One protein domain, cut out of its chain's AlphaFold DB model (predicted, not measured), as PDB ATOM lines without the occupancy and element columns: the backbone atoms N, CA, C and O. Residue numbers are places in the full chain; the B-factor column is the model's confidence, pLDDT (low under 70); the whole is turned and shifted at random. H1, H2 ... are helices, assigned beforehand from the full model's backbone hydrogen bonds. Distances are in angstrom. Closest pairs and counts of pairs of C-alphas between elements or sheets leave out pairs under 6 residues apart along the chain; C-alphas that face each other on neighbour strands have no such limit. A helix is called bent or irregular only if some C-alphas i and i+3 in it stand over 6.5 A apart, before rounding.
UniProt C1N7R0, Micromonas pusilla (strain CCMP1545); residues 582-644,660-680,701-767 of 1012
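This is residues 582 to 644, 660 to 680 and 701 to 767 of the 1012 residues of a protein of Micromonas pusilla (strain CCMP1545) (UniProt C1N7R0). Seven helices form a flat slab two layers thick: H1, H3, H5 and H7 lie side by side in one layer and run the same way, while H2, H4 and H6 lie side by side in the other and run against them. The printed part passes from layer to layer as it advances along the longest axis, from H1 and H2 at one end to H6 and H7 at the other, as an up-and-down bundle in which each helix runs against the one before. The 151 printed residues have seven named helices, H1 to H7 in chain order, and no named strand; the class is all helix. The whole is compact, with a radius of gyration of the C-alphas of 15.3 A and spans of 52 by 37 by 19 A.

H1, residues 585 to 598, forms a hairpin with H2, residues 600 to 618; H1 touches it with residues 592 to 597 alone, the closest C-alphas being those of Cys 596 and Arg 603, 4.4 A apart. H2 has a kink of 47 degrees near residue 608 and is irregular, with C-alphas 612 and 615 7.1 A apart. H3, residues 623 to 644, touches H1 at a shallow tilt of 5 degrees, the same way, closest at the C-alphas of Ser 597 and Thr 639, 5.9 A. H4, residues 660 to 676, touches H2 at a shallow tilt of 22 degrees, the same way, closest at the C-alphas of Pro 615 and Ala 669, 3.9 A. H5, residues 701 to 720, touches H3 at 15 degrees, the same way, closest at the C-alphas of Glu 623 and Gly 702, 5.2 A. H6, residues 728 to 752, touches H4 with residues 730 to 741 alone, at 6 degrees, the same way, closest at the C-alphas of Ile 674 and Ala 741, 6.0 A. H7, residues 756 to 767, touches H5 at 17 degrees, the same way, closest at the C-alphas of Leu 708 and Leu 761, 5.7 A. H1 and H7 are apart. Every O i to N i+4 pair is within hydrogen-bond range in H1, H3, H4, H5, H6 and H7; in H2, 10 of 15 are.

H1 begins at C-alpha 585, (63.259, -103.368, -15.103). H3 is 32.1 A long, H5 28.7 A, and H6, the longest, 36.4 A. H7 ends at C-alpha 767, (49.627, -127.917, -27.975).

The C-alphas farthest apart, of Val 601 and Gly 753, are 51.9 A apart. Residues 645 to 659 and 681 to 700 are not printed; the C-alpha gaps are 11.4 A and 13.9 A. Mean pLDDT of the printed part is 78.7; 29 residues are under 70, among them 748 to 759.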
ATOM      1  N   SER A 582      63.384-100.233 -19.772       65.50
ATOM      2  CA  SER A 582      64.096-101.467 -20.161       65.50
ATOM      3  C   SER A 582      65.510-101.527 -19.564       65.50
ATOM      4  O   SER A 582      65.938-102.586 -19.119       65.50
ATOM      5  N   SER A 583      66.168-100.374 -19.384       65.69
ATOM      6  CA  SER A 583      67.473-100.265 -18.703       65.69
ATOM      7  C   SER A 583      67.479-100.557 -17.185       65.69
ATOM      8  O   SER A 583      68.546-100.533 -16.566       65.69
ATOM      9  N   ARG A 584      66.307-100.748 -16.556       69.38
ATOM     10  CA  ARG A 584      66.122-100.790 -15.085       69.38
ATOM     11  C   ARG A 584      65.161-101.868 -14.585       69.38
ATOM     12  O   ARG A 584      65.203-102.202 -13.404       69.38
ATOM     13  N   VAL A 585      64.308-102.401 -15.455       73.00
ATOM     14  CA  VAL A 585      63.259-103.368 -15.103       73.00
ATOM     15  C   VAL A 585      63.836-104.674 -14.544       73.00
ATOM     16  O   VAL A 585      63.286-105.180 -13.574       73.00
ATOM     17  N   GLU A 586      64.966-105.171 -15.058       75.00
ATOM     18  CA  GLU A 586      65.636-106.374 -14.533       75.00
ATOM     19  C   GLU A 586      65.999-106.251 -13.032       75.00
ATOM     20  O   GLU A 586      65.396-106.969 -12.230       75.00
ATOM     21  N   PRO A 587      66.895-105.340 -12.585       74.94
ATOM     22  CA  PRO A 587      67.271-105.265 -11.170       74.94
ATOM     23  C   PRO A 587      66.106-104.863 -10.255       74.94
ATOM     24  O   PRO A 587      66.080-105.275  -9.094       74.94
ATOM     25  N   VAL A 588      65.130-104.092 -10.757       79.56
ATOM     26  CA  VAL A 588      63.935-103.704  -9.986       79.56
ATOM     27  C   VAL A 588      63.015-104.904  -9.759       79.56
ATOM     28  O   VAL A 588      62.660-105.176  -8.614       79.56
ATOM     29  N   LEU A 589      62.648-105.650 -10.807       82.25
ATOM     30  CA  LEU A 589      61.737-106.788 -10.669       82.25
ATOM     31  C   LEU A 589      62.388-107.963  -9.938       82.25
ATOM     32  O   LEU A 589      61.740-108.548  -9.074       82.25
ATOM     33  N   VAL A 590      63.665-108.265 -10.197       83.62
ATOM     34  CA  VAL A 590      64.389-109.320  -9.464       83.62
ATOM     35  C   VAL A 590      64.414-109.016  -7.962       83.62
ATOM     36  O   VAL A 590      64.047-109.881  -7.167       83.62
ATOM     37  N   SER A 591      64.752-107.784  -7.560       82.69
ATOM     38  CA  SER A 591      64.782-107.396  -6.137       82.69
ATOM     39  C   SER A 591      63.397-107.391  -5.479       82.69
ATOM     40  O   SER A 591      63.269-107.715  -4.300       82.69
ATOM     41  N   LEU A 592      62.339-107.042  -6.217       84.94
ATOM     42  CA  LEU A 592      60.971-107.097  -5.696       84.94
ATOM     43  C   LEU A 592      60.477-108.539  -5.539       84.94
ATOM     44  O   LEU A 592      59.865-108.863  -4.522       84.94
ATOM     45  N   CYS A 593      60.767-109.419  -6.502       84.75
ATOM     46  CA  CYS A 593      60.399-110.831  -6.432       84.75
ATOM     47  C   CYS A 593      61.133-111.570  -5.302       84.75
ATOM     48  O   CYS A 593      60.506-112.377  -4.616       84.75
ATOM     49  N   THR A 594      62.414-111.279  -5.042       85.69
ATOM     50  CA  THR A 594      63.135-111.882  -3.905       85.69
ATOM     51  C   THR A 594      62.590-111.405  -2.559       85.69
ATOM     52  O   THR A 594      62.346-112.242  -1.691       85.69
ATOM     53  N   LEU A 595      62.289-110.108  -2.395       84.38
ATOM     54  CA  LEU A 595      61.632-109.579  -1.188       84.38
ATOM     55  C   LEU A 595      60.244-110.203  -0.959       84.38
ATOM     56  O   LEU A 595      59.933-110.629   0.153       84.38
ATOM     57  N   CYS A 596      59.429-110.317  -2.013       83.25
ATOM     58  CA  CYS A 596      58.111-110.956  -1.937       83.25
ATOM     59  C   CYS A 596      58.192-112.471  -1.692       83.25
ATOM     60  O   CYS A 596      57.224-113.058  -1.211       83.25
ATOM     61  N   SER A 597      59.312-113.125  -1.998       81.75
ATOM     62  CA  SER A 597      59.541-114.526  -1.631       81.75
ATOM     63  C   SER A 597      59.980-114.657  -0.165       81.75
ATOM     64  O   SER A 597      59.412-115.458   0.574       81.75
ATOM     65  N   GLY A 598      60.919-113.816   0.284       77.81
ATOM     66  CA  GLY A 598      61.578-113.946   1.588       77.81
ATOM     67  C   GLY A 598      60.749-113.573   2.823       77.81
ATOM     68  O   GLY A 598      60.981-114.157   3.875       77.81
ATOM     69  N   SER A 599      59.792-112.644   2.722       78.25
ATOM     70  CA  SER A 599      59.001-112.151   3.869       78.25
ATOM     71  C   SER A 599      57.493-112.333   3.672       78.25
ATOM     72  O   SER A 599      56.984-112.265   2.549       78.25
ATOM     73  N   ARG A 600      56.751-112.523   4.775       75.12
ATOM     74  CA  ARG A 600      55.277-112.483   4.765       75.12
ATOM     75  C   ARG A 600      54.748-111.046   4.815       75.12
ATOM     76  O   ARG A 600      53.835-110.722   4.057       75.12
ATOM     77  N   VAL A 601      55.329-110.187   5.657       74.94
ATOM     78  CA  VAL A 601      54.856-108.802   5.858       74.94
ATOM     79  C   VAL A 601      55.162-107.919   4.641       74.94
ATOM     80  O   VAL A 601      54.281-107.204   4.163       74.94
ATOM     81  N   ALA A 602      56.364-108.031   4.065       76.81
ATOM     82  CA  ALA A 602      56.741-107.307   2.853       76.81
ATOM     83  C   ALA A 602      55.825-107.665   1.674       76.81
ATOM     84  O   ALA A 602      55.323-106.782   0.976       76.81
ATOM     85  N   ARG A 603      55.547-108.964   1.483       81.56
ATOM     86  CA  ARG A 603      54.663-109.476   0.424       81.56
ATOM     87  C   ARG A 603      53.281-108.821   0.468       81.56
ATOM     88  O   ARG A 603      52.794-108.407  -0.578       81.56
ATOM     89  N   ALA A 604      52.683-108.676   1.652       76.75
ATOM     90  CA  ALA A 604      51.346-108.101   1.810       76.75
ATOM     91  C   ALA A 604      51.230-106.651   1.290       76.75
ATOM     92  O   ALA A 604      50.184-106.272   0.771       76.75
ATOM     93  N   ALA A 605      52.301-105.854   1.380       79.38
ATOM     94  CA  ALA A 605      52.323-104.473   0.888       79.38
ATOM     95  C   ALA A 605      52.883-104.331  -0.540       79.38
ATOM     96  O   ALA A 605      52.410-103.497  -1.311       79.38
ATOM     97  N   LEU A 606      53.906-105.116  -0.899       83.00
ATOM     98  CA  LEU A 606      54.638-104.973  -2.164       83.00
ATOM     99  C   LEU A 606      53.961-105.662  -3.355       83.00
ATOM    100  O   LEU A 606      54.146-105.231  -4.495       83.00
ATOM    101  N   LEU A 607      53.167-106.709  -3.114       84.19
ATOM    102  CA  LEU A 607      52.519-107.487  -4.171       84.19
ATOM    103  C   LEU A 607      51.431-106.679  -4.903       84.19
ATOM    104  O   LEU A 607      51.294-106.807  -6.119       84.19
ATOM    105  N   THR A 608      50.728-105.781  -4.206       85.06
ATOM    106  CA  THR A 608      49.678-104.922  -4.783       85.06
ATOM    107  C   THR A 608      50.186-103.980  -5.890       85.06
ATOM    108  O   THR A 608      49.739-104.135  -7.027       85.06
ATOM    109  N   PRO A 609      51.135-103.043  -5.653       81.25
ATOM    110  CA  PRO A 609      51.616-102.138  -6.706       81.25
ATOM    111  C   PRO A 609      52.347-102.873  -7.838       81.25
ATOM    112  O   PRO A 609      52.365-102.395  -8.972       81.25
ATOM    113  N   LEU A 610      52.939-104.038  -7.554       85.00
ATOM    114  CA  LEU A 610      53.591-104.867  -8.562       85.00
ATOM    115  C   LEU A 610      52.555-105.489  -9.513       85.00
ATOM    116  O   LEU A 610      52.706-105.383 -10.730       85.00
ATOM    117  N   ILE A 611      51.468-106.064  -8.985       85.69
ATOM    118  CA  ILE A 611      50.378-106.628  -9.797       85.69
ATOM    119  C   ILE A 611      49.600-105.547 -10.564       85.69
ATOM    120  O   ILE A 611      49.219-105.785 -11.710       85.69
ATOM    121  N   GLU A 612      49.412-104.351  -9.998       85.44
ATOM    122  CA  GLU A 612      48.813-103.218 -10.723       85.44
ATOM    123  C   GLU A 612      49.632-102.810 -11.962       85.44
ATOM    124  O   GLU A 612      49.057-102.474 -12.999       85.44
ATOM    125  N   ALA A 613      50.966-102.841 -11.874       81.69
ATOM    126  CA  ALA A 613      51.849-102.348 -12.930       81.69
ATOM    127  C   ALA A 613      52.236-103.405 -13.985       81.69
ATOM    128  O   ALA A 613      52.512-103.046 -15.133       81.69
ATOM    129  N   LEU A 614      52.232-104.700 -13.634       85.69
ATOM    130  CA  LEU A 614      52.600-105.799 -14.541       85.69
ATOM    131  C   LEU A 614      51.902-105.739 -15.922       85.69
ATOM    132  O   LEU A 614      52.627-105.774 -16.919       85.69
ATOM    133  N   PRO A 615      50.563-105.569 -16.040       84.69
ATOM    134  CA  PRO A 615      49.879-105.575 -17.339       84.69
ATOM    135  C   PRO A 615      50.332-104.483 -18.318       84.69
ATOM    136  O   PRO A 615      50.265-104.686 -19.533       84.69
ATOM    137  N   ALA A 616      50.797-103.337 -17.806       79.50
ATOM    138  CA  ALA A 616      51.301-102.228 -18.617       79.50
ATOM    139  C   ALA A 616      52.728-102.476 -19.142       79.50
ATOM    140  O   ALA A 616      53.116-101.916 -20.167       79.50
ATOM    141  N   MET A 617      53.503-103.321 -18.454       79.50
ATOM    142  CA  MET A 617      54.846-103.730 -18.872       79.50
ATOM    143  C   MET A 617      54.798-104.904 -19.863       79.50
ATOM    144  O   MET A 617      55.452-104.861 -20.906       79.50
ATOM    145  N   THR A 618      53.982-105.925 -19.577       79.94
ATOM    146  CA  THR A 618      53.844-107.127 -20.421       79.94
ATOM    147  C   THR A 618      53.220-106.833 -21.789       79.94
ATOM    148  O   THR A 618      53.594-107.466 -22.771       79.94
ATOM    149  N   GLY A 619      52.329-105.838 -21.883       73.31
ATOM    150  CA  GLY A 619      51.748-105.364 -23.147       73.31
ATOM    151  C   GLY A 619      52.625-104.386 -23.949       73.31
ATOM    152  O   GLY A 619      52.141-103.783 -24.909       73.31
ATOM    153  N   SER A 620      53.883-104.160 -23.553       73.94
ATOM    154  CA  SER A 620      54.782-103.233 -24.254       73.94
ATOM    155  C   SER A 620      55.368-103.837 -25.539       73.94
ATOM    156  O   SER A 620      55.610-105.035 -25.636       73.94
ATOM    157  N   ALA A 621      55.666-102.994 -26.533       66.75
ATOM    158  CA  ALA A 621      56.247-103.431 -27.811       66.75
ATOM    159  C   ALA A 621      57.747-103.811 -27.740       66.75
ATOM    160  O   ALA A 621      58.363-104.050 -28.777       66.75
ATOM    161  N   ARG A 622      58.362-103.833 -26.547       69.50
ATOM    162  CA  ARG A 622      59.795-104.120 -26.362       69.50
ATOM    163  C   ARG A 622      59.998-105.527 -25.823       69.50
ATOM    164  O   ARG A 622      59.633-105.792 -24.680       69.50
ATOM    165  N   GLU A 623      60.655-106.377 -26.617       74.62
ATOM    166  CA  GLU A 623      60.938-107.780 -26.277       74.62
ATOM    167  C   GLU A 623      61.585-107.912 -24.881       74.62
ATOM    168  O   GLU A 623      61.067-108.649 -24.046       74.62
ATOM    169  N   GLU A 624      62.624-107.126 -24.567       73.38
ATOM    170  CA  GLU A 624      63.302-107.141 -23.255       73.38
ATOM    171  C   GLU A 624      62.377-106.804 -22.073       73.38
ATOM    172  O   GLU A 624      62.416-107.470 -21.038       73.38
ATOM    173  N   LEU A 625      61.561-105.750 -22.198       76.31
ATOM    174  CA  LEU A 625      60.738-105.245 -21.094       76.31
ATOM    175  C   LEU A 625      59.551-106.177 -20.839       76.31
ATOM    176  O   LEU A 625      59.267-106.511 -19.688       76.31
ATOM    177  N   ALA A 626      58.908-106.642 -21.912       76.81
ATOM    178  CA  ALA A 626      57.851-107.638 -21.832       76.81
ATOM    179  C   ALA A 626      58.373-108.967 -21.260       76.81
ATOM    180  O   ALA A 626      57.732-109.526 -20.374       76.81
ATOM    181  N   ALA A 627      59.554-109.439 -21.684       78.56
ATOM    182  CA  ALA A 627      60.147-110.680 -21.183       78.56
ATOM    183  C   ALA A 627      60.431-110.634 -19.673       78.56
ATOM    184  O   ALA A 627      59.998-111.528 -18.950       78.56
ATOM    185  N   HIS A 628      61.082-109.581 -19.164       79.69
ATOM    186  CA  HIS A 628      61.347-109.461 -17.724       79.69
ATOM    187  C   HIS A 628      60.059-109.329 -16.897       79.69
ATOM    188  O   HIS A 628      59.946-109.944 -15.834       79.69
ATOM    189  N   ALA A 629      59.061-108.589 -17.393       83.44
ATOM    190  CA  ALA A 629      57.754-108.504 -16.746       83.44
ATOM    191  C   ALA A 629      57.034-109.865 -16.719       83.44
ATOM    192  O   ALA A 629      56.487-110.247 -15.687       83.44
ATOM    193  N   LEU A 630      57.094-110.642 -17.804       83.62
ATOM    194  CA  LEU A 630      56.542-111.998 -17.861       83.62
ATOM    195  C   LEU A 630      57.288-112.962 -16.919       83.62
ATOM    196  O   LEU A 630      56.640-113.681 -16.156       83.62
ATOM    197  N   CYS A 631      58.621-112.921 -16.862       85.81
ATOM    198  CA  CYS A 631      59.400-113.679 -15.876       85.81
ATOM    199  C   CYS A 631      59.001-113.332 -14.431       85.81
ATOM    200  O   CYS A 631      58.921-114.228 -13.586       85.81
ATOM    201  N   ALA A 632      58.674-112.066 -14.149       85.12
ATOM    202  CA  ALA A 632      58.109-111.668 -12.864       85.12
ATOM    203  C   ALA A 632      56.682-112.208 -12.647       85.12
ATOM    204  O   ALA A 632      56.408-112.685 -11.549       85.12
ATOM    205  N   THR A 633      55.792-112.243 -13.658       87.62
ATOM    206  CA  THR A 633      54.454-112.870 -13.500       87.62
ATOM    207  C   THR A 633      54.547-114.322 -13.013       87.62
ATOM    208  O   THR A 633      53.810-114.695 -12.101       87.62
ATOM    209  N   ARG A 634      55.504-115.115 -13.530       88.50
ATOM    210  CA  ARG A 634      55.756-116.497 -13.074       88.50
ATOM    211  C   ARG A 634      56.211-116.551 -11.614       88.50
ATOM    212  O   ARG A 634      55.687-117.345 -10.844       88.50
ATOM    213  N   HIS A 635      57.139-115.681 -11.210       86.62
ATOM    214  CA  HIS A 635      57.602-115.620  -9.817       86.62
ATOM    215  C   HIS A 635      56.487-115.187  -8.848       86.62
ATOM    216  O   HIS A 635      56.407-115.702  -7.731       86.62
ATOM    217  N   VAL A 636      55.583-114.292  -9.264       87.31
ATOM    218  CA  VAL A 636      54.402-113.922  -8.463       87.31
ATOM    219  C   VAL A 636      53.425-115.098  -8.358       87.31
ATOM    220  O   VAL A 636      52.987-115.419  -7.260       87.31
ATOM    221  N   ALA A 637      53.138-115.802  -9.457       86.56
ATOM    222  CA  ALA A 637      52.302-117.006  -9.446       86.56
ATOM    223  C   ALA A 637      52.864-118.111  -8.525       86.56
ATOM    224  O   ALA A 637      52.124-118.702  -7.732       86.56
ATOM    225  N   ALA A 638      54.178-118.347  -8.567       85.62
ATOM    226  CA  ALA A 638      54.860-119.305  -7.698       85.62
ATOM    227  C   ALA A 638      54.814-118.883  -6.217       85.62
ATOM    228  O   ALA A 638      54.469-119.693  -5.357       85.62
ATOM    229  N   THR A 639      55.089-117.610  -5.905       83.00
ATOM    230  CA  THR A 639      55.032-117.111  -4.517       83.00
ATOM    231  C   THR A 639      53.611-117.083  -3.950       83.00
ATOM    232  O   THR A 639      53.437-117.411  -2.780       83.00
ATOM    233  N   LEU A 640      52.579-116.793  -4.753       83.25
ATOM    234  CA  LEU A 640      51.180-116.968  -4.336       83.25
ATOM    235  C   LEU A 640      50.873-118.438  -4.017       83.25
ATOM    236  O   LEU A 640      50.368-118.738  -2.931       83.25
ATOM    237  N   SER A 641      51.226-119.356  -4.922       82.50
ATOM    238  CA  SER A 641      50.981-120.799  -4.755       82.50
ATOM    239  C   SER A 641      51.656-121.355  -3.493       82.50
ATOM    240  O   SER A 641      51.045-122.092  -2.726       82.50
ATOM    241  N   ALA A 642      52.886-120.918  -3.207       77.56
ATOM    242  CA  ALA A 642      53.636-121.304  -2.012       77.56
ATOM    243  C   ALA A 642      53.098-120.711  -0.687       77.56
ATOM    244  O   ALA A 642      53.538-121.127   0.383       77.56
ATOM    245  N   THR A 643      52.172-119.742  -0.721       67.25
ATOM    246  CA  THR A 643      51.570-119.165   0.504       67.25
ATOM    247  C   THR A 643      50.233-119.787   0.884       67.25
ATOM    248  O   THR A 643      49.945-119.953   2.070       67.25
ATOM    249  N   SER A 644      49.427-120.175  -0.102       59.75
ATOM    250  CA  SER A 644      48.128-120.823   0.122       59.75
ATOM    251  C   SER A 644      48.281-122.199   0.780       59.75
ATOM    252  O   SER A 644      47.527-122.516   1.698       59.75
ATOM    253  N   ARG A 660      42.209-114.101  -4.837       79.06
ATOM    254  CA  ARG A 660      41.468-114.062  -6.107       79.06
ATOM    255  C   ARG A 660      41.777-112.790  -6.907       79.06
ATOM    256  O   ARG A 660      41.971-112.870  -8.117       79.06
ATOM    257  N   TRP A 661      41.896-111.633  -6.244       85.50
ATOM    258  CA  TRP A 661      42.322-110.379  -6.888       85.50
ATOM    259  C   TRP A 661      43.730-110.492  -7.493       85.50
ATOM    260  O   TRP A 661      43.955-110.058  -8.625       85.50
ATOM    261  N   ALA A 662      44.665-111.116  -6.768       83.94
ATOM    262  CA  ALA A 662      46.038-111.293  -7.232       83.94
ATOM    263  C   ALA A 662      46.113-112.203  -8.476       83.94
ATOM    264  O   ALA A 662      46.784-111.864  -9.454       83.94
ATOM    265  N   TRP A 663      45.358-113.307  -8.487       87.06
ATOM    266  CA  TRP A 663      45.256-114.195  -9.650       87.06
ATOM    267  C   TRP A 663      44.567-113.534 -10.854       87.06
ATOM    268  O   TRP A 663      45.096-113.617 -11.963       87.06
ATOM    269  N   ASP A 664      43.472-112.788 -10.656       87.88
ATOM    270  CA  ASP A 664      42.864-111.953 -11.710       87.88
ATOM    271  C   ASP A 664      43.871-110.929 -12.275       87.88
ATOM    272  O   ASP A 664      43.819-110.564 -13.453       87.88
ATOM    273  N   GLY A 665      44.798-110.447 -11.443       85.88
ATOM    274  CA  GLY A 665      45.933-109.607 -11.823       85.88
ATOM    275  C   GLY A 665      46.925-110.291 -12.766       85.88
ATOM    276  O   GLY A 665      47.242-109.742 -13.824       85.88
ATOM    277  N   ILE A 666      47.365-111.507 -12.428       89.50
ATOM    278  CA  ILE A 666      48.268-112.324 -13.260       89.50
ATOM    279  C   ILE A 666      47.609-112.661 -14.603       89.50
ATOM    280  O   ILE A 666      48.209-112.431 -15.655       89.50
ATOM    281  N   VAL A 667      46.352-113.121 -14.586       91.12
ATOM    282  CA  VAL A 667      45.565-113.409 -15.800       91.12
ATOM    283  C   VAL A 667      45.483-112.171 -16.702       91.12
ATOM    284  O   VAL A 667      45.648-112.275 -17.917       91.12
ATOM    285  N   ARG A 668      45.295-110.976 -16.128       89.88
ATOM    286  CA  ARG A 668      45.276-109.712 -16.880       89.88
ATOM    287  C   ARG A 668      46.637-109.365 -17.493       89.88
ATOM    288  O   ARG A 668      46.665-108.890 -18.622       89.88
ATOM    289  N   ALA A 669      47.745-109.626 -16.796       87.88
ATOM    290  CA  ALA A 669      49.095-109.364 -17.306       87.88
ATOM    291  C   ALA A 669      49.522-110.329 -18.426       87.88
ATOM    292  O   ALA A 669      50.183-109.916 -19.380       87.88
ATOM    293  N   LEU A 670      49.114-111.598 -18.344       90.50
ATOM    294  CA  LEU A 670      49.310-112.581 -19.413       90.50
ATOM    295  C   LEU A 670      48.417-112.259 -20.623       90.50
ATOM    296  O   LEU A 670      48.877-112.309 -21.765       90.50
ATOM    297  N   ARG A 671      47.168-111.830 -20.384       90.94
ATOM    298  CA  ARG A 671      46.244-111.393 -21.439       90.94
ATOM    299  C   ARG A 671      46.789-110.216 -22.247       90.94
ATOM    300  O   ARG A 671      46.772-110.294 -23.471       90.94
ATOM    301  N   THR A 672      47.316-109.164 -21.610       87.88
ATOM    302  CA  THR A 672      47.850-108.003 -22.350       87.88
ATOM    303  C   THR A 672      49.068-108.352 -23.209       87.88
ATOM    304  O   THR A 672      49.216-107.782 -24.288       87.88
ATOM    305  N   ALA A 673      49.900-109.320 -22.806       85.06
ATOM    306  CA  ALA A 673      50.976-109.838 -23.657       85.06
ATOM    307  C   ALA A 673      50.430-110.576 -24.894       85.06
ATOM    308  O   ALA A 673      50.841-110.273 -26.014       85.06
ATOM    309  N   ILE A 674      49.470-111.488 -24.704       85.12
ATOM    310  CA  ILE A 674      48.823-112.249 -25.790       85.12
ATOM    311  C   ILE A 674      48.109-111.305 -26.772       85.12
ATOM    312  O   ILE A 674      48.298-111.404 -27.985       85.12
ATOM    313  N   GLU A 675      47.354-110.330 -26.262       85.06
ATOM    314  CA  GLU A 675      46.682-109.307 -27.070       85.06
ATOM    315  C   GLU A 675      47.678-108.405 -27.821       85.06
ATOM    316  O   GLU A 675      47.407-108.027 -28.960       85.06
ATOM    317  N   SER A 676      48.861-108.109 -27.256       76.50
ATOM    318  CA  SER A 676      49.887-107.282 -27.921       76.50
ATOM    319  C   SER A 676      50.456-107.907 -29.207       76.50
ATOM    320  O   SER A 676      50.884-107.174 -30.112       76.50
ATOM    321  N   GLY A 677      50.432-109.243 -29.292       66.94
ATOM    322  CA  GLY A 677      50.810-110.043 -30.459       66.94
ATOM    323  C   GLY A 677      49.642-110.413 -31.384       66.94
ATOM    324  O   GLY A 677      49.871-111.068 -32.401       66.94
ATOM    325  N   SER A 678      48.407-110.008 -31.068       67.06
ATOM    326  CA  SER A 678      47.219-110.323 -31.870       67.06
ATOM    327  C   SER A 678      47.084-109.389 -33.089       67.06
ATOM    328  O   SER A 678      47.011-108.165 -32.927       67.06
ATOM    329  N   PRO A 679      47.006-109.916 -34.327       52.66
ATOM    330  CA  PRO A 679      46.939-109.097 -35.536       52.66
ATOM    331  C   PRO A 679      45.508-108.615 -35.848       52.66
ATOM    332  O   PRO A 679      44.958-108.936 -36.900       52.66
ATOM    333  N   GLY A 680      44.900-107.795 -34.978       52.03
ATOM    334  CA  GLY A 680      43.658-107.093 -35.355       52.03
ATOM    335  C   GLY A 680      42.796-106.431 -34.274       52.03
ATOM    336  O   GLY A 680      41.835-105.748 -34.633       52.03
ATOM    337  N   SER A 701      56.518-107.773 -34.620       61.53
ATOM    338  CA  SER A 701      57.355-108.954 -34.380       61.53
ATOM    339  C   SER A 701      57.719-109.157 -32.902       61.53
ATOM    340  O   SER A 701      57.758-110.310 -32.463       61.53
ATOM    341  N   GLY A 702      57.906-108.080 -32.128       61.94
ATOM    342  CA  GLY A 702      58.151-108.149 -30.684       61.94
ATOM    343  C   GLY A 702      56.925-108.572 -29.870       61.94
ATOM    344  O   GLY A 702      57.040-109.399 -28.967       61.94
ATOM    345  N   GLY A 703      55.728-108.102 -30.247       69.75
ATOM    346  CA  GLY A 703      54.470-108.552 -29.634       69.75
ATOM    347  C   GLY A 703      54.234-110.058 -29.803       69.75
ATOM    348  O   GLY A 703      53.775-110.723 -28.876       69.75
ATOM    349  N   ALA A 704      54.624-110.634 -30.946       70.56
ATOM    350  CA  ALA A 704      54.554-112.081 -31.164       70.56
ATOM    351  C   ALA A 704      55.511-112.882 -30.251       70.56
ATOM    352  O   ALA A 704      55.182-114.000 -29.856       70.56
ATOM    353  N   VAL A 705      56.670-112.322 -29.878       73.69
ATOM    354  CA  VAL A 705      57.602-112.947 -28.915       73.69
ATOM    355  C   VAL A 705      57.070-112.843 -27.486       73.69
ATOM    356  O   VAL A 705      57.099-113.835 -26.759       73.69
ATOM    357  N   ALA A 706      56.508-111.693 -27.099       75.19
ATOM    358  CA  ALA A 706      55.837-111.537 -25.808       75.19
ATOM    359  C   ALA A 706      54.653-112.514 -25.655       75.19
ATOM    360  O   ALA A 706      54.523-113.163 -24.620       75.19
ATOM    361  N   ALA A 707      53.839-112.688 -26.702       81.69
ATOM    362  CA  ALA A 707      52.744-113.658 -26.717       81.69
ATOM    363  C   ALA A 707      53.232-115.117 -26.606       81.69
ATOM    364  O   ALA A 707      52.651-115.891 -25.848       81.69
ATOM    365  N   LEU A 708      54.323-115.490 -27.292       81.00
ATOM    366  CA  LEU A 708      54.941-116.822 -27.172       81.00
ATOM    367  C   LEU A 708      55.428-117.109 -25.743       81.00
ATOM    368  O   LEU A 708      55.148-118.176 -25.197       81.00
ATOM    369  N   LEU A 709      56.113-116.147 -25.117       82.88
ATOM    370  CA  LEU A 709      56.562-116.264 -23.727       82.88
ATOM    371  C   LEU A 709      55.378-116.332 -22.751       82.88
ATOM    372  O   LEU A 709      55.406-117.131 -21.819       82.88
ATOM    373  N   ALA A 710      54.318-115.552 -22.981       86.38
ATOM    374  CA  ALA A 710      53.107-115.587 -22.165       86.38
ATOM    375  C   ALA A 710      52.365-116.930 -22.268       86.38
ATOM    376  O   ALA A 710      51.901-117.435 -21.249       86.38
ATOM    377  N   VAL A 711      52.299-117.546 -23.454       85.69
ATOM    378  CA  VAL A 711      51.750-118.903 -23.648       85.69
ATOM    379  C   VAL A 711      52.557-119.940 -22.864       85.69
ATOM    380  O   VAL A 711      51.976-120.686 -22.075       85.69
ATOM    381  N   GLN A 712      53.888-119.936 -23.003       86.94
ATOM    382  CA  GLN A 712      54.766-120.848 -22.263       86.94
ATOM    383  C   GLN A 712      54.602-120.679 -20.746       86.94
ATOM    384  O   GLN A 712      54.440-121.661 -20.031       86.94
ATOM    385  N   ILE A 713      54.583-119.437 -20.255       85.12
ATOM    386  CA  ILE A 713      54.433-119.136 -18.825       85.12
ATOM    387  C   ILE A 713      53.028-119.478 -18.313       85.12
ATOM    388  O   ILE A 713      52.907-119.946 -17.188       85.12
ATOM    389  N   THR A 714      51.976-119.324 -19.120       89.88
ATOM    390  CA  THR A 714      50.612-119.748 -18.748       89.88
ATOM    391  C   THR A 714      50.547-121.267 -18.559       89.88
ATOM    392  O   THR A 714      50.022-121.738 -17.554       89.88
ATOM    393  N   SER A 715      51.137-122.030 -19.485       87.69
ATOM    394  CA  SER A 715      51.210-123.495 -19.399       87.69
ATOM    395  C   SER A 715      52.114-123.960 -18.247       87.69
ATOM    396  O   SER A 715      51.748-124.874 -17.513       87.69
ATOM    397  N   ASP A 716      53.243-123.284 -18.010       86.38
ATOM    398  CA  ASP A 716      54.107-123.554 -16.857       86.38
ATOM    399  C   ASP A 716      53.425-123.234 -15.518       86.38
ATOM    400  O   ASP A 716      53.559-124.012 -14.583       86.38
ATOM    401  N   ILE A 717      52.636-122.159 -15.415       87.31
ATOM    402  CA  ILE A 717      51.870-121.848 -14.198       87.31
ATOM    403  C   ILE A 717      50.842-122.947 -13.908       87.31
ATOM    404  O   ILE A 717      50.778-123.415 -12.773       87.31
ATOM    405  N   LEU A 718      50.082-123.406 -14.909       86.81
ATOM    406  CA  LEU A 718      49.147-124.532 -14.748       86.81
ATOM    407  C   LEU A 718      49.883-125.830 -14.348       86.81
ATOM    408  O   LEU A 718      49.401-126.596 -13.519       86.81
ATOM    409  N   ARG A 719      51.098-126.038 -14.872       84.19
ATOM    410  CA  ARG A 719      51.966-127.189 -14.576       84.19
ATOM    411  C   ARG A 719      52.600-127.151 -13.177       84.19
ATOM    412  O   ARG A 719      52.803-128.211 -12.580       84.19
ATOM    413  N   GLU A 720      52.938-125.969 -12.669       83.00
ATOM    414  CA  GLU A 720      53.688-125.764 -11.417       83.00
ATOM    415  C   GLU A 720      52.790-125.463 -10.204       83.00
ATOM    416  O   GLU A 720      53.206-125.699  -9.071       83.00
ATOM    417  N   SER A 721      51.562-124.970 -10.408       79.94
ATOM    418  CA  SER A 721      50.643-124.603  -9.320       79.94
ATOM    419  C   SER A 721      49.543-125.662  -9.095       79.94
ATOM    420  O   SER A 721      48.765-125.945 -10.012       79.94
ATOM    421  N   PRO A 722      49.441-126.276  -7.898       72.44
ATOM    422  CA  PRO A 722      48.456-127.329  -7.649       72.44
ATOM    423  C   PRO A 722      47.002-126.810  -7.540       72.44
ATOM    424  O   PRO A 722      46.766-125.634  -7.224       72.44
ATOM    425  N   PRO A 723      46.000-127.692  -7.742       68.12
ATOM    426  CA  PRO A 723      44.575-127.332  -7.732       68.12
ATOM    427  C   PRO A 723      44.045-126.900  -6.356       68.12
ATOM    428  O   PRO A 723      42.962-126.331  -6.266       68.12
ATOM    429  N   SER A 724      44.793-127.163  -5.280       64.50
ATOM    430  CA  SER A 724      44.480-126.729  -3.913       64.50
ATOM    431  C   SER A 724      44.957-125.307  -3.589       64.50
ATOM    432  O   SER A 724      44.495-124.717  -2.616       64.50
ATOM    433  N   THR A 725      45.876-124.743  -4.381       68.31
ATOM    434  CA  THR A 725      46.455-123.400  -4.161       68.31
ATOM    435  C   THR A 725      45.931-122.347  -5.135       68.31
ATOM    436  O   THR A 725      46.094-121.146  -4.912       68.31
ATOM    437  N   THR A 726      45.313-122.786  -6.232       74.81
ATOM    438  CA  THR A 726      44.781-121.924  -7.291       74.81
ATOM    439  C   THR A 726      43.255-122.004  -7.333       74.81
ATOM    440  O   THR A 726      42.710-123.104  -7.416       74.81
ATOM    441  N   PRO A 727      42.523-120.873  -7.285       80.62
ATOM    442  CA  PRO A 727      41.073-120.902  -7.438       80.62
ATOM    443  C   PRO A 727      40.680-121.500  -8.793       80.62
ATOM    444  O   PRO A 727      41.248-121.127  -9.821       80.62
ATOM    445  N   TRP A 728      39.667-122.370  -8.815       83.00
ATOM    446  CA  TRP A 728      39.184-123.022 -10.041       83.00
ATOM    447  C   TRP A 728      38.854-122.017 -11.155       83.00
ATOM    448  O   TRP A 728      39.305-122.168 -12.288       83.00
ATOM    449  N   ALA A 729      38.176-120.916 -10.815       83.31
ATOM    450  CA  ALA A 729      37.889-119.825 -11.748       83.31
ATOM    451  C   ALA A 729      39.157-119.179 -12.352       83.31
ATOM    452  O   ALA A 729      39.126-118.712 -13.487       83.31
ATOM    453  N   SER A 730      40.277-119.163 -11.620       85.25
ATOM    454  CA  SER A 730      41.561-118.647 -12.106       85.25
ATOM    455  C   SER A 730      42.275-119.649 -13.018       85.25
ATOM    456  O   SER A 730      42.794-119.233 -14.051       85.25
ATOM    457  N   ARG A 731      42.243-120.958 -12.711       87.00
ATOM    458  CA  ARG A 731      42.716-122.016 -13.630       87.00
ATOM    459  C   ARG A 731      41.926-122.013 -14.942       87.00
ATOM    460  O   ARG A 731      42.523-121.942 -16.014       87.00
ATOM    461  N   LEU A 732      40.595-121.951 -14.865       88.25
ATOM    462  CA  LEU A 732      39.722-121.842 -16.038       88.25
ATOM    463  C   LEU A 732      40.037-120.588 -16.877       88.25
ATOM    464  O   LEU A 732      40.110-120.666 -18.101       88.25
ATOM    465  N   ALA A 733      40.312-119.451 -16.229       89.44
ATOM    466  CA  ALA A 733      40.697-118.223 -16.920       89.44
ATOM    467  C   ALA A 733      42.097-118.286 -17.566       89.44
ATOM    468  O   ALA A 733      42.308-117.636 -18.587       89.44
ATOM    469  N   LEU A 734      43.048-119.056 -17.017       91.06
ATOM    470  CA  LEU A 734      44.351-119.328 -17.648       91.06
ATOM    471  C   LEU A 734      44.199-120.257 -18.867       91.06
ATOM    472  O   LEU A 734      44.798-119.995 -19.911       91.06
ATOM    473  N   LEU A 735      43.338-121.278 -18.780       91.25
ATOM    474  CA  LEU A 735      42.943-122.104 -19.928       91.25
ATOM    475  C   LEU A 735      42.291-121.247 -21.031       91.25
ATOM    476  O   LEU A 735      42.656-121.374 -22.201       91.25
ATOM    477  N   ASP A 736      41.407-120.307 -20.673       91.31
ATOM    478  CA  ASP A 736      40.824-119.352 -21.628       91.31
ATOM    479  C   ASP A 736      41.898-118.520 -22.351       91.31
ATOM    480  O   ASP A 736      41.761-118.261 -23.546       91.31
ATOM    481  N   LEU A 737      42.988-118.116 -21.678       91.00
ATOM    482  CA  LEU A 737      44.077-117.373 -22.332       91.00
ATOM    483  C   LEU A 737      44.782-118.200 -23.411       91.00
ATOM    484  O   LEU A 737      45.087-117.660 -24.474       91.00
ATOM    485  N   LEU A 738      45.027-119.489 -23.164       90.00
ATOM    486  CA  LEU A 738      45.646-120.388 -24.142       90.00
ATOM    487  C   LEU A 738      44.727-120.607 -25.357       90.00
ATOM    488  O   LEU A 738      45.182-120.505 -26.500       90.00
ATOM    489  N   ALA A 739      43.422-120.797 -25.129       88.56
ATOM    490  CA  ALA A 739      42.424-120.882 -26.197       88.56
ATOM    491  C   ALA A 739      42.346-119.585 -27.031       88.56
ATOM    492  O   ALA A 739      42.363-119.636 -28.263       88.56
ATOM    493  N   ILE A 740      42.328-118.419 -26.370       87.81
ATOM    494  CA  ILE A 740      42.342-117.097 -27.017       87.81
ATOM    495  C   ILE A 740      43.633-116.889 -27.821       87.81
ATOM    496  O   ILE A 740      43.566-116.411 -28.952       87.81
ATOM    497  N   ALA A 741      44.796-117.270 -27.281       85.44
ATOM    498  CA  ALA A 741      46.082-117.146 -27.966       85.44
ATOM    499  C   ALA A 741      46.120-117.973 -29.260       85.44
ATOM    500  O   ALA A 741      46.506-117.458 -30.310       85.44
ATOM    501  N   HIS A 742      45.656-119.225 -29.204       85.50
ATOM    502  CA  HIS A 742      45.557-120.089 -30.378       85.50
ATOM    503  C   HIS A 742      44.571-119.527 -31.419       85.50
ATOM    504  O   HIS A 742      44.931-119.396 -32.588       85.50
ATOM    505  N   ALA A 743      43.363-119.116 -31.014       83.12
ATOM    506  CA  ALA A 743      42.362-118.557 -31.929       83.12
ATOM    507  C   ALA A 743      42.822-117.237 -32.589       83.12
ATOM    508  O   ALA A 743      42.601-117.017 -33.784       83.12
ATOM    509  N   ALA A 744      43.507-116.368 -31.837       78.75
ATOM    510  CA  ALA A 744      44.101-115.132 -32.348       78.75
ATOM    511  C   ALA A 744      45.263-115.387 -33.326       78.75
ATOM    512  O   ALA A 744      45.436-114.638 -34.288       78.75
ATOM    513  N   ALA A 745      46.050-116.442 -33.104       76.25
ATOM    514  CA  ALA A 745      47.129-116.831 -34.004       76.25
ATOM    515  C   ALA A 745      46.600-117.482 -35.296       76.25
ATOM    516  O   ALA A 745      46.995-117.057 -36.380       76.25
ATOM    517  N   ALA A 746      45.651-118.420 -35.197       74.19
ATOM    518  CA  ALA A 746      45.052-119.111 -36.343       74.19
ATOM    519  C   ALA A 746      44.320-118.152 -37.300       74.19
ATOM    520  O   ALA A 746      44.536-118.189 -38.513       74.19
ATOM    521  N   SER A 747      43.513-117.232 -36.757       71.31
ATOM    522  CA  SER A 747      42.849-116.184 -37.552       71.31
ATOM    523  C   SER A 747      43.845-115.190 -38.169       71.31
ATOM    524  O   SER A 747      43.663-114.748 -39.304       71.31
ATOM    525  N   GLY A 748      44.940-114.886 -37.466       63.53
ATOM    526  CA  GLY A 748      46.038-114.074 -37.988       63.53
ATOM    527  C   GLY A 748      46.817-114.728 -39.132       63.53
ATOM    528  O   GLY A 748      47.221-114.041 -40.071       63.53
ATOM    529  N   ASN A 749      47.008-116.047 -39.070       62.97
ATOM    530  CA  ASN A 749      47.716-116.827 -40.081       62.97
ATOM    531  C   ASN A 749      46.954-116.820 -41.421       62.97
ATOM    532  O   ASN A 749      47.517-116.429 -42.447       62.97
ATOM    533  N   ALA A 750      45.647-117.108 -41.373       57.16
ATOM    534  CA  ALA A 750      44.744-117.073 -42.529       57.16
ATOM    535  C   ALA A 750      44.677-115.695 -43.225       57.16
ATOM    536  O   ALA A 750      44.474-115.616 -44.432       57.16
ATOM    537  N   ALA A 751      44.878-114.597 -42.487       52.25
ATOM    538  CA  ALA A 751      44.760-113.237 -43.017       52.25
ATOM    539  C   ALA A 751      46.059-112.638 -43.602       52.25
ATOM    540  O   ALA A 751      46.005-111.568 -44.211       52.25
ATOM    541  N   ARG A 752      47.233-113.248 -43.367       51.91
ATOM    542  CA  ARG A 752      48.546-112.621 -43.658       51.91
ATOM    543  C   ARG A 752      49.626-113.546 -44.245       51.91
ATOM    544  O   ARG A 752      50.773-113.117 -44.370       51.91
ATOM    545  N   GLY A 753      49.299-114.787 -44.608       50.75
ATOM    546  CA  GLY A 753      50.216-115.659 -45.356       50.75
ATOM    547  C   GLY A 753      51.465-116.086 -44.575       50.75
ATOM    548  O   GLY A 753      52.588-115.886 -45.034       50.75
ATOM    549  N   GLY A 754      51.284-116.673 -43.389       54.66
ATOM    550  CA  GLY A 754      52.304-117.552 -42.808       54.66
ATOM    551  C   GLY A 754      53.595-116.909 -42.284       54.66
ATOM    552  O   GLY A 754      54.684-117.454 -42.472       54.66
ATOM    553  N   HIS A 755      53.518-115.784 -41.566       58.62
ATOM    554  CA  HIS A 755      54.682-115.285 -40.819       58.62
ATOM    555  C   HIS A 755      55.107-116.292 -39.732       58.62
ATOM    556  O   HIS A 755      54.375-116.528 -38.769       58.62
ATOM    557  N   ALA A 756      56.322-116.841 -39.838       64.38
ATOM    558  CA  ALA A 756      56.787-117.977 -39.030       64.38
ATOM    559  C   ALA A 756      56.721-117.787 -37.495       64.38
ATOM    560  O   ALA A 756      56.578-118.772 -36.771       64.38
ATOM    561  N   ARG A 757      56.782-116.546 -36.978       66.00
ATOM    562  CA  ARG A 757      56.556-116.258 -35.543       66.00
ATOM    563  C   ARG A 757      55.099-116.529 -35.121       66.00
ATOM    564  O   ARG A 757      54.885-117.108 -34.063       66.00
ATOM    565  N   HIS A 758      54.113-116.178 -35.954       68.75
ATOM    566  CA  HIS A 758      52.690-116.419 -35.674       68.75
ATOM    567  C   HIS A 758      52.294-117.888 -35.872       68.75
ATOM    568  O   HIS A 758      51.545-118.407 -35.055       68.75
ATOM    569  N   ILE A 759      52.860-118.583 -36.870       69.44
ATOM    570  CA  ILE A 759      52.677-120.041 -37.025       69.44
ATOM    571  C   ILE A 759      53.168-120.778 -35.766       69.44
ATOM    572  O   ILE A 759      52.471-121.639 -35.234       69.44
ATOM    573  N   ARG A 760      54.347-120.412 -35.238       72.19
ATOM    574  CA  ARG A 760      54.849-120.980 -33.976       72.19
ATOM    575  C   ARG A 760      53.910-120.690 -32.803       72.19
ATOM    576  O   ARG A 760      53.659-121.595 -32.019       72.19
ATOM    577  N   LEU A 761      53.360-119.477 -32.707       75.56
ATOM    578  CA  LEU A 761      52.380-119.127 -31.670       75.56
ATOM    579  C   LEU A 761      51.096-119.968 -31.776       75.56
ATOM    580  O   LEU A 761      50.609-120.439 -30.755       75.56
ATOM    581  N   GLU A 762      50.586-120.205 -32.986       79.25
ATOM    582  CA  GLU A 762      49.395-121.029 -33.244       79.25
ATOM    583  C   GLU A 762      49.571-122.475 -32.757       79.25
ATOM    584  O   GLU A 762      48.708-122.997 -32.042       79.25
ATOM    585  N   ILE A 763      50.707-123.091 -33.103       76.69
ATOM    586  CA  ILE A 763      51.056-124.466 -32.724       76.69
ATOM    587  C   ILE A 763      51.322-124.550 -31.221       76.69
ATOM    588  O   ILE A 763      50.710-125.371 -30.542       76.69
ATOM    589  N   SER A 764      52.201-123.697 -30.681       80.56
ATOM    590  CA  SER A 764      52.556-123.722 -29.258       80.56
ATOM    591  C   SER A 764      51.347-123.456 -28.365       80.56
ATOM    592  O   SER A 764      51.168-124.172 -27.388       80.56
ATOM    593  N   ALA A 765      50.476-122.499 -28.707       82.00
ATOM    594  CA  ALA A 765      49.263-122.242 -27.932       82.00
ATOM    595  C   ALA A 765      48.271-123.414 -27.991       82.00
ATOM    596  O   ALA A 765      47.715-123.775 -26.958       82.00
ATOM    597  N   GLY A 766      48.086-124.040 -29.160       80.56
ATOM    598  CA  GLY A 766      47.213-125.210 -29.303       80.56
ATOM    599  C   GLY A 766      47.724-126.429 -28.527       80.56
ATOM    600  O   GLY A 766      46.987-127.011 -27.736       80.56
ATOM    601  N   VAL A 767      49.009-126.773 -28.675       81.56
ATOM    602  CA  VAL A 767      49.627-127.917 -27.975       81.56
ATOM    603  C   VAL A 767      49.700-127.678 -26.461       81.56
ATOM    604  O   VAL A 767      49.425-128.595 -25.692       81.56
TER     605      VAL A 767